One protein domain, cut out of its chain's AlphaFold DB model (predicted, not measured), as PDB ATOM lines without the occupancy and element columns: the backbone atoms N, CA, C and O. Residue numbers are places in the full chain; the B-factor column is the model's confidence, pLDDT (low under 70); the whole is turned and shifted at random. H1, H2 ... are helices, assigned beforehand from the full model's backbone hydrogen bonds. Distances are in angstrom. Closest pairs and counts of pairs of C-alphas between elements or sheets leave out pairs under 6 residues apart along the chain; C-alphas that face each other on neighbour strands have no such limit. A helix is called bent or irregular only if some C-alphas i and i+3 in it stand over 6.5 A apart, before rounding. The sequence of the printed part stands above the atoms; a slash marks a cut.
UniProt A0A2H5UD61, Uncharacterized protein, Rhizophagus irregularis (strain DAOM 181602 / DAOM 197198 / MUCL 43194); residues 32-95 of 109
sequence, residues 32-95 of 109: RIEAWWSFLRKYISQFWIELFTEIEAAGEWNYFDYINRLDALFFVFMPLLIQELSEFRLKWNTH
ATOM      1  N   ARG A  32      36.177 139.478  -2.451       78.88
ATOM      2  CA  ARG A  32      36.129 138.621  -1.255       78.88
ATOM      3  C   ARG A  32      35.340 139.258  -0.113       78.88
ATOM      4  O   ARG A  32      34.631 138.549   0.594       78.88
ATOM      5  N   ILE A  33      35.472 140.571   0.068       83.00
ATOM      6  CA  ILE A  33      34.762 141.325   1.108       83.00
ATOM      7  C   ILE A  33      33.282 141.446   0.728       83.00
ATOM      8  O   ILE A  33      32.417 141.187   1.558       83.00
ATOM      9  N   GLU A  34      32.979 141.763  -0.531       85.69
ATOM     10  CA  GLU A  34      31.606 141.839  -1.052       85.69
ATOM     11  C   GLU A  34      30.879 140.493  -0.957       85.69
ATOM     12  O   GLU A  34      29.746 140.435  -0.472       85.69
ATOM     13  N   ALA A  35      31.545 139.399  -1.336       85.94
ATOM     14  CA  ALA A  35      31.016 138.051  -1.168       85.94
ATOM     15  C   ALA A  35      30.762 137.737   0.312       85.94
ATOM     16  O   ALA A  35      29.689 137.246   0.655       85.94
ATOM     17  N   TRP A  36      31.699 138.078   1.204       87.00
ATOM     18  CA  TRP A  36      31.518 137.871   2.640       87.00
ATOM     19  C   TRP A  36      30.272 138.583   3.178       87.00
ATOM     20  O   TRP A  36      29.440 137.948   3.826       87.00
ATOM     21  N   TRP A  37      30.095 139.870   2.853       88.94
ATOM     22  CA  TRP A  37      28.913 140.636   3.260       88.94
ATOM     23  C   TRP A  37      27.617 140.069   2.679       88.94
ATOM     24  O   TRP A  37      26.609 140.002   3.382       88.94
ATOM     25  N   SER A  38      27.639 139.626   1.420       89.19
ATOM     26  CA  SER A  38      26.480 139.004   0.776       89.19
ATOM     27  C   SER A  38      26.061 137.714   1.489       89.19
ATOM     28  O   SER A  38      24.884 137.540   1.818       89.19
ATOM     29  N   PHE A  39      27.021 136.839   1.803       89.88
ATOM     30  CA  PHE A  39      26.760 135.601   2.542       89.88
ATOM     31  C   PHE A  39      26.278 135.879   3.965       89.88
ATOM     32  O   PHE A  39      25.286 135.290   4.391       89.88
ATOM     33  N   LEU A  40      26.928 136.801   4.679       90.50
ATOM     34  CA  LEU A  40      26.510 137.190   6.023       90.50
ATOM     35  C   LEU A  40      25.054 137.663   6.021       90.50
ATOM     36  O   LEU A  40      24.239 137.181   6.810       90.50
ATOM     37  N   ARG A  41      24.715 138.568   5.094       91.31
ATOM     38  CA  ARG A  41      23.364 139.114   4.991       91.31
ATOM     39  C   ARG A  41      22.343 138.025   4.695       91.31
ATOM     40  O   ARG A  41      21.302 137.995   5.343       91.31
ATOM     41  N   LYS A  42      22.630 137.160   3.720       90.19
ATOM     42  CA  LYS A  42      21.686 136.151   3.231       90.19
ATOM     43  C   LYS A  42      21.435 135.030   4.238       90.19
ATOM     44  O   LYS A  42      20.302 134.580   4.347       90.19
ATOM     45  N   TYR A  43      22.475 134.561   4.923       86.62
ATOM     46  CA  TYR A  43      22.395 133.329   5.713       86.62
ATOM     47  C   TYR A  43      22.324 133.550   7.220       86.62
ATOM     48  O   TYR A  43      21.807 132.682   7.910       86.62
ATOM     49  N   ILE A  44      22.830 134.676   7.729       88.62
ATOM     50  CA  ILE A  44      22.840 134.963   9.169       88.62
ATOM     51  C   ILE A  44      21.882 136.110   9.466       88.62
ATOM     52  O   ILE A  44      20.877 135.938  10.147       88.62
ATOM     53  N   SER A  45      22.144 137.296   8.912       90.75
ATOM     54  CA  SER A  45      21.419 138.505   9.320       90.75
ATOM     55  C   SER A  45      19.949 138.513   8.904       90.75
ATOM     56  O   SER A  45      19.160 139.182   9.559       90.75
ATOM     57  N   GLN A  46      19.569 137.805   7.835       93.62
ATOM     58  CA  GLN A  46      18.188 137.801   7.353       93.62
ATOM     59  C   GLN A  46      17.206 137.270   8.405       93.62
ATOM     60  O   GLN A  46      16.195 137.919   8.649       93.62
ATOM     61  N   PHE A  47      17.553 136.173   9.084       92.62
ATOM     62  CA  PHE A  47      16.744 135.609  10.167       92.62
ATOM     63  C   PHE A  47      16.531 136.619  11.300       92.62
ATOM     64  O   PHE A  47      15.406 136.863  11.722       92.62
ATOM     65  N   TRP A  48      17.611 137.251  11.763       92.50
ATOM     66  CA  TRP A  48      17.543 138.224  12.852       92.50
ATOM     67  C   TRP A  48      16.721 139.460  12.478       92.50
ATOM     68  O   TRP A  48      15.971 139.972  13.303       92.50
ATOM     69  N   ILE A  49      16.829 139.922  11.229       92.25
ATOM     70  CA  ILE A  49      16.016 141.030  10.717       92.25
ATOM     71  C   ILE A  49      14.532 140.657  10.731       92.25
ATOM     72  O   ILE A  49      13.723 141.449  11.210       92.25
ATOM     73  N   GLU A  50      14.173 139.477  10.226       94.44
ATOM     74  CA  GLU A  50      12.786 138.995  10.210       94.44
ATOM     75  C   GLU A  50      12.231 138.862  11.630       94.44
ATOM     76  O   GLU A  50      11.194 139.450  11.928       94.44
ATOM     77  N   LEU A  51      12.976 138.219  12.534       91.69
ATOM     78  CA  LEU A  51      12.591 138.065  13.937       91.69
ATOM     79  C   LEU A  51      12.318 139.417  14.610       91.69
ATOM     80  O   LEU A  51      11.271 139.603  15.225       91.69
ATOM     81  N   PHE A  52      13.238 140.380  14.494       89.12
ATOM     82  CA  PHE A  52      13.034 141.691  15.118       89.12
ATOM     83  C   PHE A  52      11.897 142.482  14.465       89.12
ATOM     84  O   PHE A  52      11.182 143.188  15.172       89.12
ATOM     85  N   THR A  53      11.681 142.320  13.156       90.94
ATOM     86  CA  THR A  53      10.544 142.940  12.456       90.94
ATOM     87  C   THR A  53       9.213 142.369  12.952       90.94
ATOM     88  O   THR A  53       8.258 143.116  13.141       90.94
ATOM     89  N   GLU A  54       9.134 141.059  13.198       92.81
ATOM     90  CA  GLU A  54       7.932 140.417  13.742       92.81
ATOM     91  C   GLU A  54       7.645 140.857  15.179       92.81
ATOM     92  O   GLU A  54       6.502 141.172  15.509       92.81
ATOM     93  N   ILE A  55       8.681 140.938  16.021       87.94
ATOM     94  CA  ILE A  55       8.554 141.418  17.404       87.94
ATOM     95  C   ILE A  55       8.062 142.876  17.427       87.94
ATOM     96  O   ILE A  55       7.184 143.224  18.220       87.94
ATOM     97  N   GLU A  56       8.596 143.726  16.545       85.88
ATOM     98  CA  GLU A  56       8.149 145.115  16.403       85.88
ATOM     99  C   GLU A  56       6.695 145.186  15.911       85.88
ATOM    100  O   GLU A  56       5.880 145.907  16.491       85.88
ATOM    101  N   ALA A  57       6.335 144.395  14.895       89.44
ATOM    102  CA  ALA A  57       4.985 144.364  14.334       89.44
ATOM    103  C   ALA A  57       3.926 143.848  15.325       89.44
ATOM    104  O   ALA A  57       2.779 144.297  15.287       89.44
ATOM    105  N   ALA A  58       4.302 142.933  16.220       89.88
ATOM    106  CA  ALA A  58       3.432 142.430  17.279       89.88
ATOM    107  C   ALA A  58       3.197 143.455  18.408       89.88
ATOM    108  O   ALA A  58       2.299 143.265  19.227       89.88
ATOM    109  N   GLY A  59       3.974 144.543  18.459       85.00
ATOM    110  CA  GLY A  59       3.915 145.525  19.547       85.00
ATOM    111  C   GLY A  59       4.500 145.014  20.868       85.00
ATOM    112  O   GLY A  59       4.314 145.648  21.904       85.00
ATOM    113  N   GLU A  60       5.219 143.889  20.831       80.81
ATOM    114  CA  GLU A  60       5.858 143.247  21.991       80.81
ATOM    115  C   GLU A  60       7.159 143.955  22.397       80.81
ATOM    116  O   GLU A  60       7.731 143.679  23.452       80.81
ATOM    117  N   TRP A  61       7.637 144.892  21.574       78.00
ATOM    118  CA  TRP A  61       8.828 145.679  21.857       78.00
ATOM    119  C   TRP A  61       8.530 147.173  21.897       78.00
ATOM    120  O   TRP A  61       8.063 147.775  20.930       78.00
ATOM    121  N   ASN A  62       8.850 147.788  23.035       78.00
ATOM    122  CA  ASN A  62       8.743 149.225  23.236       78.00
ATOM    123  C   ASN A  62      10.136 149.862  23.270       78.00
ATOM    124  O   ASN A  62      10.852 149.772  24.267       78.00
ATOM    125  N   TYR A  63      10.495 150.568  22.198       72.06
ATOM    126  CA  TYR A  63      11.776 151.271  22.083       72.06
ATOM    127  C   TYR A  63      11.988 152.361  23.152       72.06
ATOM    128  O   TYR A  63      13.125 152.657  23.529       72.06
ATOM    129  N   PHE A  64      10.905 152.977  23.636       78.31
ATOM    130  CA  PHE A  64      10.966 154.043  24.641       78.31
ATOM    131  C   PHE A  64      11.058 153.507  26.070       78.31
ATOM    132  O   PHE A  64      11.378 154.272  26.981       78.31
ATOM    133  N   ASP A  65      10.809 152.212  26.269       81.25
ATOM    134  CA  ASP A  65      10.990 151.571  27.558       81.25
ATOM    135  C   ASP A  65      12.447 151.121  27.741       81.25
ATOM    136  O   ASP A  65      13.026 150.398  26.929       81.25
ATOM    137  N   TYR A  66      13.049 151.567  28.841       77.62
ATOM    138  CA  TYR A  66      14.448 151.312  29.165       77.62
ATOM    139  C   TYR A  66      14.734 149.814  29.313       77.62
ATOM    140  O   TYR A  66      15.760 149.352  28.815       77.62
ATOM    141  N   ILE A  67      13.820 149.062  29.938       75.56
ATOM    142  CA  ILE A  67      13.982 147.621  30.174       75.56
ATOM    143  C   ILE A  67      13.900 146.854  28.852       75.56
ATOM    144  O   ILE A  67      14.815 146.106  28.523       75.56
ATOM    145  N   ASN A  68      12.882 147.104  28.024       72.44
ATOM    146  CA  ASN A  68      12.789 146.484  26.696       72.44
ATOM    147  C   ASN A  68      13.967 146.838  25.772       72.44
ATOM    148  O   ASN A  68      14.421 146.006  24.981       72.44
ATOM    149  N   ARG A  69      14.495 148.062  25.870       72.38
ATOM    150  CA  ARG A  69      15.623 148.500  25.044       72.38
ATOM    151  C   ARG A  69      16.963 147.914  25.493       72.38
ATOM    152  O   ARG A  69      17.770 147.558  24.637       72.38
ATOM    153  N   LEU A  70      17.236 147.865  26.798       71.88
ATOM    154  CA  LEU A  70      18.527 147.412  27.325       71.88
ATOM    155  C   LEU A  70      18.543 145.925  27.665       71.88
ATOM    156  O   LEU A  70      19.452 145.229  27.220       71.88
ATOM    157  N   ASP A  71      17.542 145.416  28.376       69.94
ATOM    158  CA  ASP A  71      17.580 144.049  28.900       69.94
ATOM    159  C   ASP A  71      17.336 143.013  27.803       69.94
ATOM    160  O   ASP A  71      18.153 142.115  27.598       69.94
ATOM    161  N   ALA A  72      16.273 143.162  27.014       71.62
ATOM    162  CA  ALA A  72      15.994 142.204  25.945       71.62
ATOM    163  C   ALA A  72      17.060 142.272  24.836       71.62
ATOM    164  O   ALA A  72      17.675 141.263  24.488       71.62
ATOM    165  N   LEU A  73      17.341 143.470  24.310       77.81
ATOM    166  CA  LEU A  73      18.244 143.617  23.168       77.81
ATOM    167  C   LEU A  73      19.703 143.285  23.529       77.81
ATOM    168  O   LEU A  73      20.345 142.504  22.825       77.81
ATOM    169  N   PHE A  74      20.232 143.847  24.623       80.06
ATOM    170  CA  PHE A  74      21.656 143.723  24.948       80.06
ATOM    171  C   PHE A  74      22.005 142.531  25.833       80.06
ATOM    172  O   PHE A  74      23.116 142.021  25.704       80.06
ATOM    173  N   PHE A  75      21.119 142.060  26.712       81.94
ATOM    174  CA  PHE A  75      21.455 140.909  27.558       81.94
ATOM    175  C   PHE A  75      21.020 139.579  26.949       81.94
ATOM    176  O   PHE A  75      21.747 138.599  27.093       81.94
ATOM    177  N   VAL A  76      19.886 139.532  26.243       84.38
ATOM    178  CA  VAL A  76      19.393 138.277  25.652       84.38
ATOM    179  C   VAL A  76      19.941 138.079  24.242       84.38
ATOM    180  O   VAL A  76      20.571 137.059  23.963       84.38
ATOM    181  N   PHE A  77      19.744 139.050  23.347       87.75
ATOM    182  CA  PHE A  77      20.040 138.845  21.926       87.75
ATOM    183  C   PHE A  77      21.500 139.106  21.538       87.75
ATOM    184  O   PHE A  77      22.039 138.382  20.701       87.75
ATOM    185  N   MET A  78      22.181 140.085  22.142       90.44
ATOM    186  CA  MET A  78      23.579 140.378  21.780       90.44
ATOM    187  C   MET A  78      24.548 139.202  21.978       90.44
ATOM    188  O   MET A  78      25.356 138.979  21.074       90.44
ATOM    189  N   PRO A  79      24.507 138.416  23.074       92.81
ATOM    190  CA  PRO A  79      25.375 137.245  23.201       92.81
ATOM    191  C   PRO A  79      25.154 136.221  22.081       92.81
ATOM    192  O   PRO A  79      26.124 135.690  21.541       92.81
ATOM    193  N   LEU A  80      23.894 136.001  21.684       92.06
ATOM    194  CA  LEU A  80      23.527 135.089  20.597       92.06
ATOM    195  C   LEU A  80      24.057 135.592  19.248       92.06
ATOM    196  O   LEU A  80      24.706 134.843  18.520       92.06
ATOM    197  N   LEU A  81      23.858 136.880  18.951       91.19
ATOM    198  CA  LEU A  81      24.368 137.525  17.739       91.19
ATOM    199  C   LEU A  81      25.898 137.454  17.656       91.19
ATOM    200  O   LEU A  81      26.453 137.139  16.603       91.19
ATOM    201  N   ILE A  82      26.593 137.729  18.766       92.38
ATOM    202  CA  ILE A  82      28.059 137.658  18.838       92.38
ATOM    203  C   ILE A  82      28.542 136.225  18.609       92.38
ATOM    204  O   ILE A  82      29.526 136.027  17.886       92.38
ATOM    205  N   GLN A  83      27.872 135.236  19.203       93.88
ATOM    206  CA  GLN A  83      28.213 133.829  19.012       93.88
ATOM    207  C   GLN A  83      28.056 133.425  17.542       93.88
ATOM    208  O   GLN A  83      29.021 132.949  16.942       93.88
ATOM    209  N   GLU A  84      26.895 133.680  16.935       92.62
ATOM    210  CA  GLU A  84      26.645 133.340  15.530       92.62
ATOM    211  C   GLU A  84      27.632 134.021  14.579       92.62
ATOM    212  O   GLU A  84      28.194 133.381  13.687       92.62
ATOM    213  N   LEU A  85      27.910 135.311  14.791       91.56
ATOM    214  CA  LEU A  85      28.900 136.047  14.001       91.56
ATOM    215  C   LEU A  85      30.306 135.456  14.144       91.56
ATOM    216  O   LEU A  85      31.053 135.386  13.163       91.56
ATOM    217  N   SER A  86      30.671 135.014  15.348       92.19
ATOM    218  CA  SER A  86      31.968 134.387  15.616       92.19
ATOM    219  C   SER A  86      32.090 133.033  14.917       92.19
ATOM    220  O   SER A  86      33.116 132.753  14.289       92.19
ATOM    221  N   GLU A  87      31.036 132.221  14.955       91.19
ATOM    222  CA  GLU A  87      30.979 130.943  14.246       91.19
ATOM    223  C   GLU A  87      31.013 131.128  12.727       91.19
ATOM    224  O   GLU A  87      31.753 130.424  12.033       91.19
ATOM    225  N   PHE A  88      30.257 132.091  12.196       90.19
ATOM    226  CA  PHE A  88      30.268 132.419  10.773       90.19
ATOM    227  C   PHE A  88      31.648 132.899  10.322       90.19
ATOM    228  O   PHE A  88      32.160 132.443   9.298       90.19
ATOM    229  N   ARG A  89      32.297 133.764  11.112       88.19
ATOM    230  CA  ARG A  89      33.672 134.211  10.856       88.19
ATOM    231  C   ARG A  89      34.636 133.028  10.803       88.19
ATOM    232  O   ARG A  89      35.476 132.990   9.905       88.19
ATOM    233  N   LEU A  90      34.541 132.089  11.746       89.50
ATOM    234  CA  LEU A  90      35.387 130.895  11.752       89.50
ATOM    235  C   LEU A  90      35.151 130.069  10.483       89.50
ATOM    236  O   LEU A  90      36.102 129.839   9.741       89.50
ATOM    237  N   LYS A  91      33.887 129.727  10.195       87.75
ATOM    238  CA  LYS A  91      33.479 128.952   9.011       87.75
ATOM    239  C   LYS A  91      33.981 129.592   7.717       87.75
ATOM    240  O   LYS A  91      34.579 128.905   6.894       87.75
ATOM    241  N   TRP A  92      33.806 130.904   7.558       85.25
ATOM    242  CA  TRP A  92      34.259 131.632   6.373       85.25
ATOM    243  C   TRP A  92      35.781 131.645   6.224       85.25
ATOM    244  O   TRP A  92      36.293 131.465   5.123       85.25
ATOM    245  N   ASN A  93      36.517 131.829   7.322       85.06
ATOM    246  CA  ASN A  93      37.982 131.844   7.284       85.06
ATOM    247  C   ASN A  93      38.584 130.450   7.067       85.06
ATOM    248  O   ASN A  93      39.686 130.348   6.533       85.06
ATOM    249  N   THR A  94      37.882 129.391   7.475       84.12
ATOM    250  CA  THR A  94      38.278 128.000   7.212       84.12
ATOM    251  C   THR A  94      37.831 127.492   5.846       84.12
ATOM    252  O   THR A  94      38.371 126.501   5.364       84.12
ATOM    253  N   HIS A  95      36.841 128.136   5.226       74.00
ATOM    254  CA  HIS A  95      36.345 127.735   3.919       74.00
ATOM    255  C   HIS A  95      37.412 128.027   2.858       74.00
ATOM    256  O   HIS A  95      37.857 129.167   2.701       74.00
TER     257      HIS A  95
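Overview. This is residues 32 to 95 of the 109 residues of an uncharacterized protein of Rhizophagus irregularis (strain DAOM 181602 / DAOM 197198 / MUCL 43194) (UniProt A0A2H5UD61). Two long bent helices, H1 then H2, run out and back loosely side by side, with few contacts between them and a short loop joining them at one end. The printed part has 64 residues, is all helix and loose, with a radius of gyration of the C-alphas of 14.2 A, and spans 41 by 21 by 14 A.

Arrangement. H1, residues 32 to 57, and H2, residues 66 to 94, were each assigned as one helix by hydrogen bonds but are bent: C-alphas 42 and 45, like 76 and 79, are 6.5 A apart. Arms H1a, residues 32 to 42, and H2b, residues 79 to 94, are close but not clearly touching, the closest C-alphas, of Leu 40 and Phe 88, being 7.7 A apart; they run opposite ways at a steep tilt of 42 degrees. H1b, residues 45 to 57, is apart from H2a, residues 66 to 76. Every O i to N i+4 pair is within hydrogen-bond range in H1a, H1b and H2b, 5 of 7 in H2a.

Along the chain. H1a, 15.3 A, begins at C-alpha 32 (36.129, 138.621, -1.255); H2b, 22.5 A, ends at C-alpha 94 (38.278, 128.000, 7.212).

Size, cuts and confidence. The printed part has no cut. Residue 71 is under 70 in pLDDT.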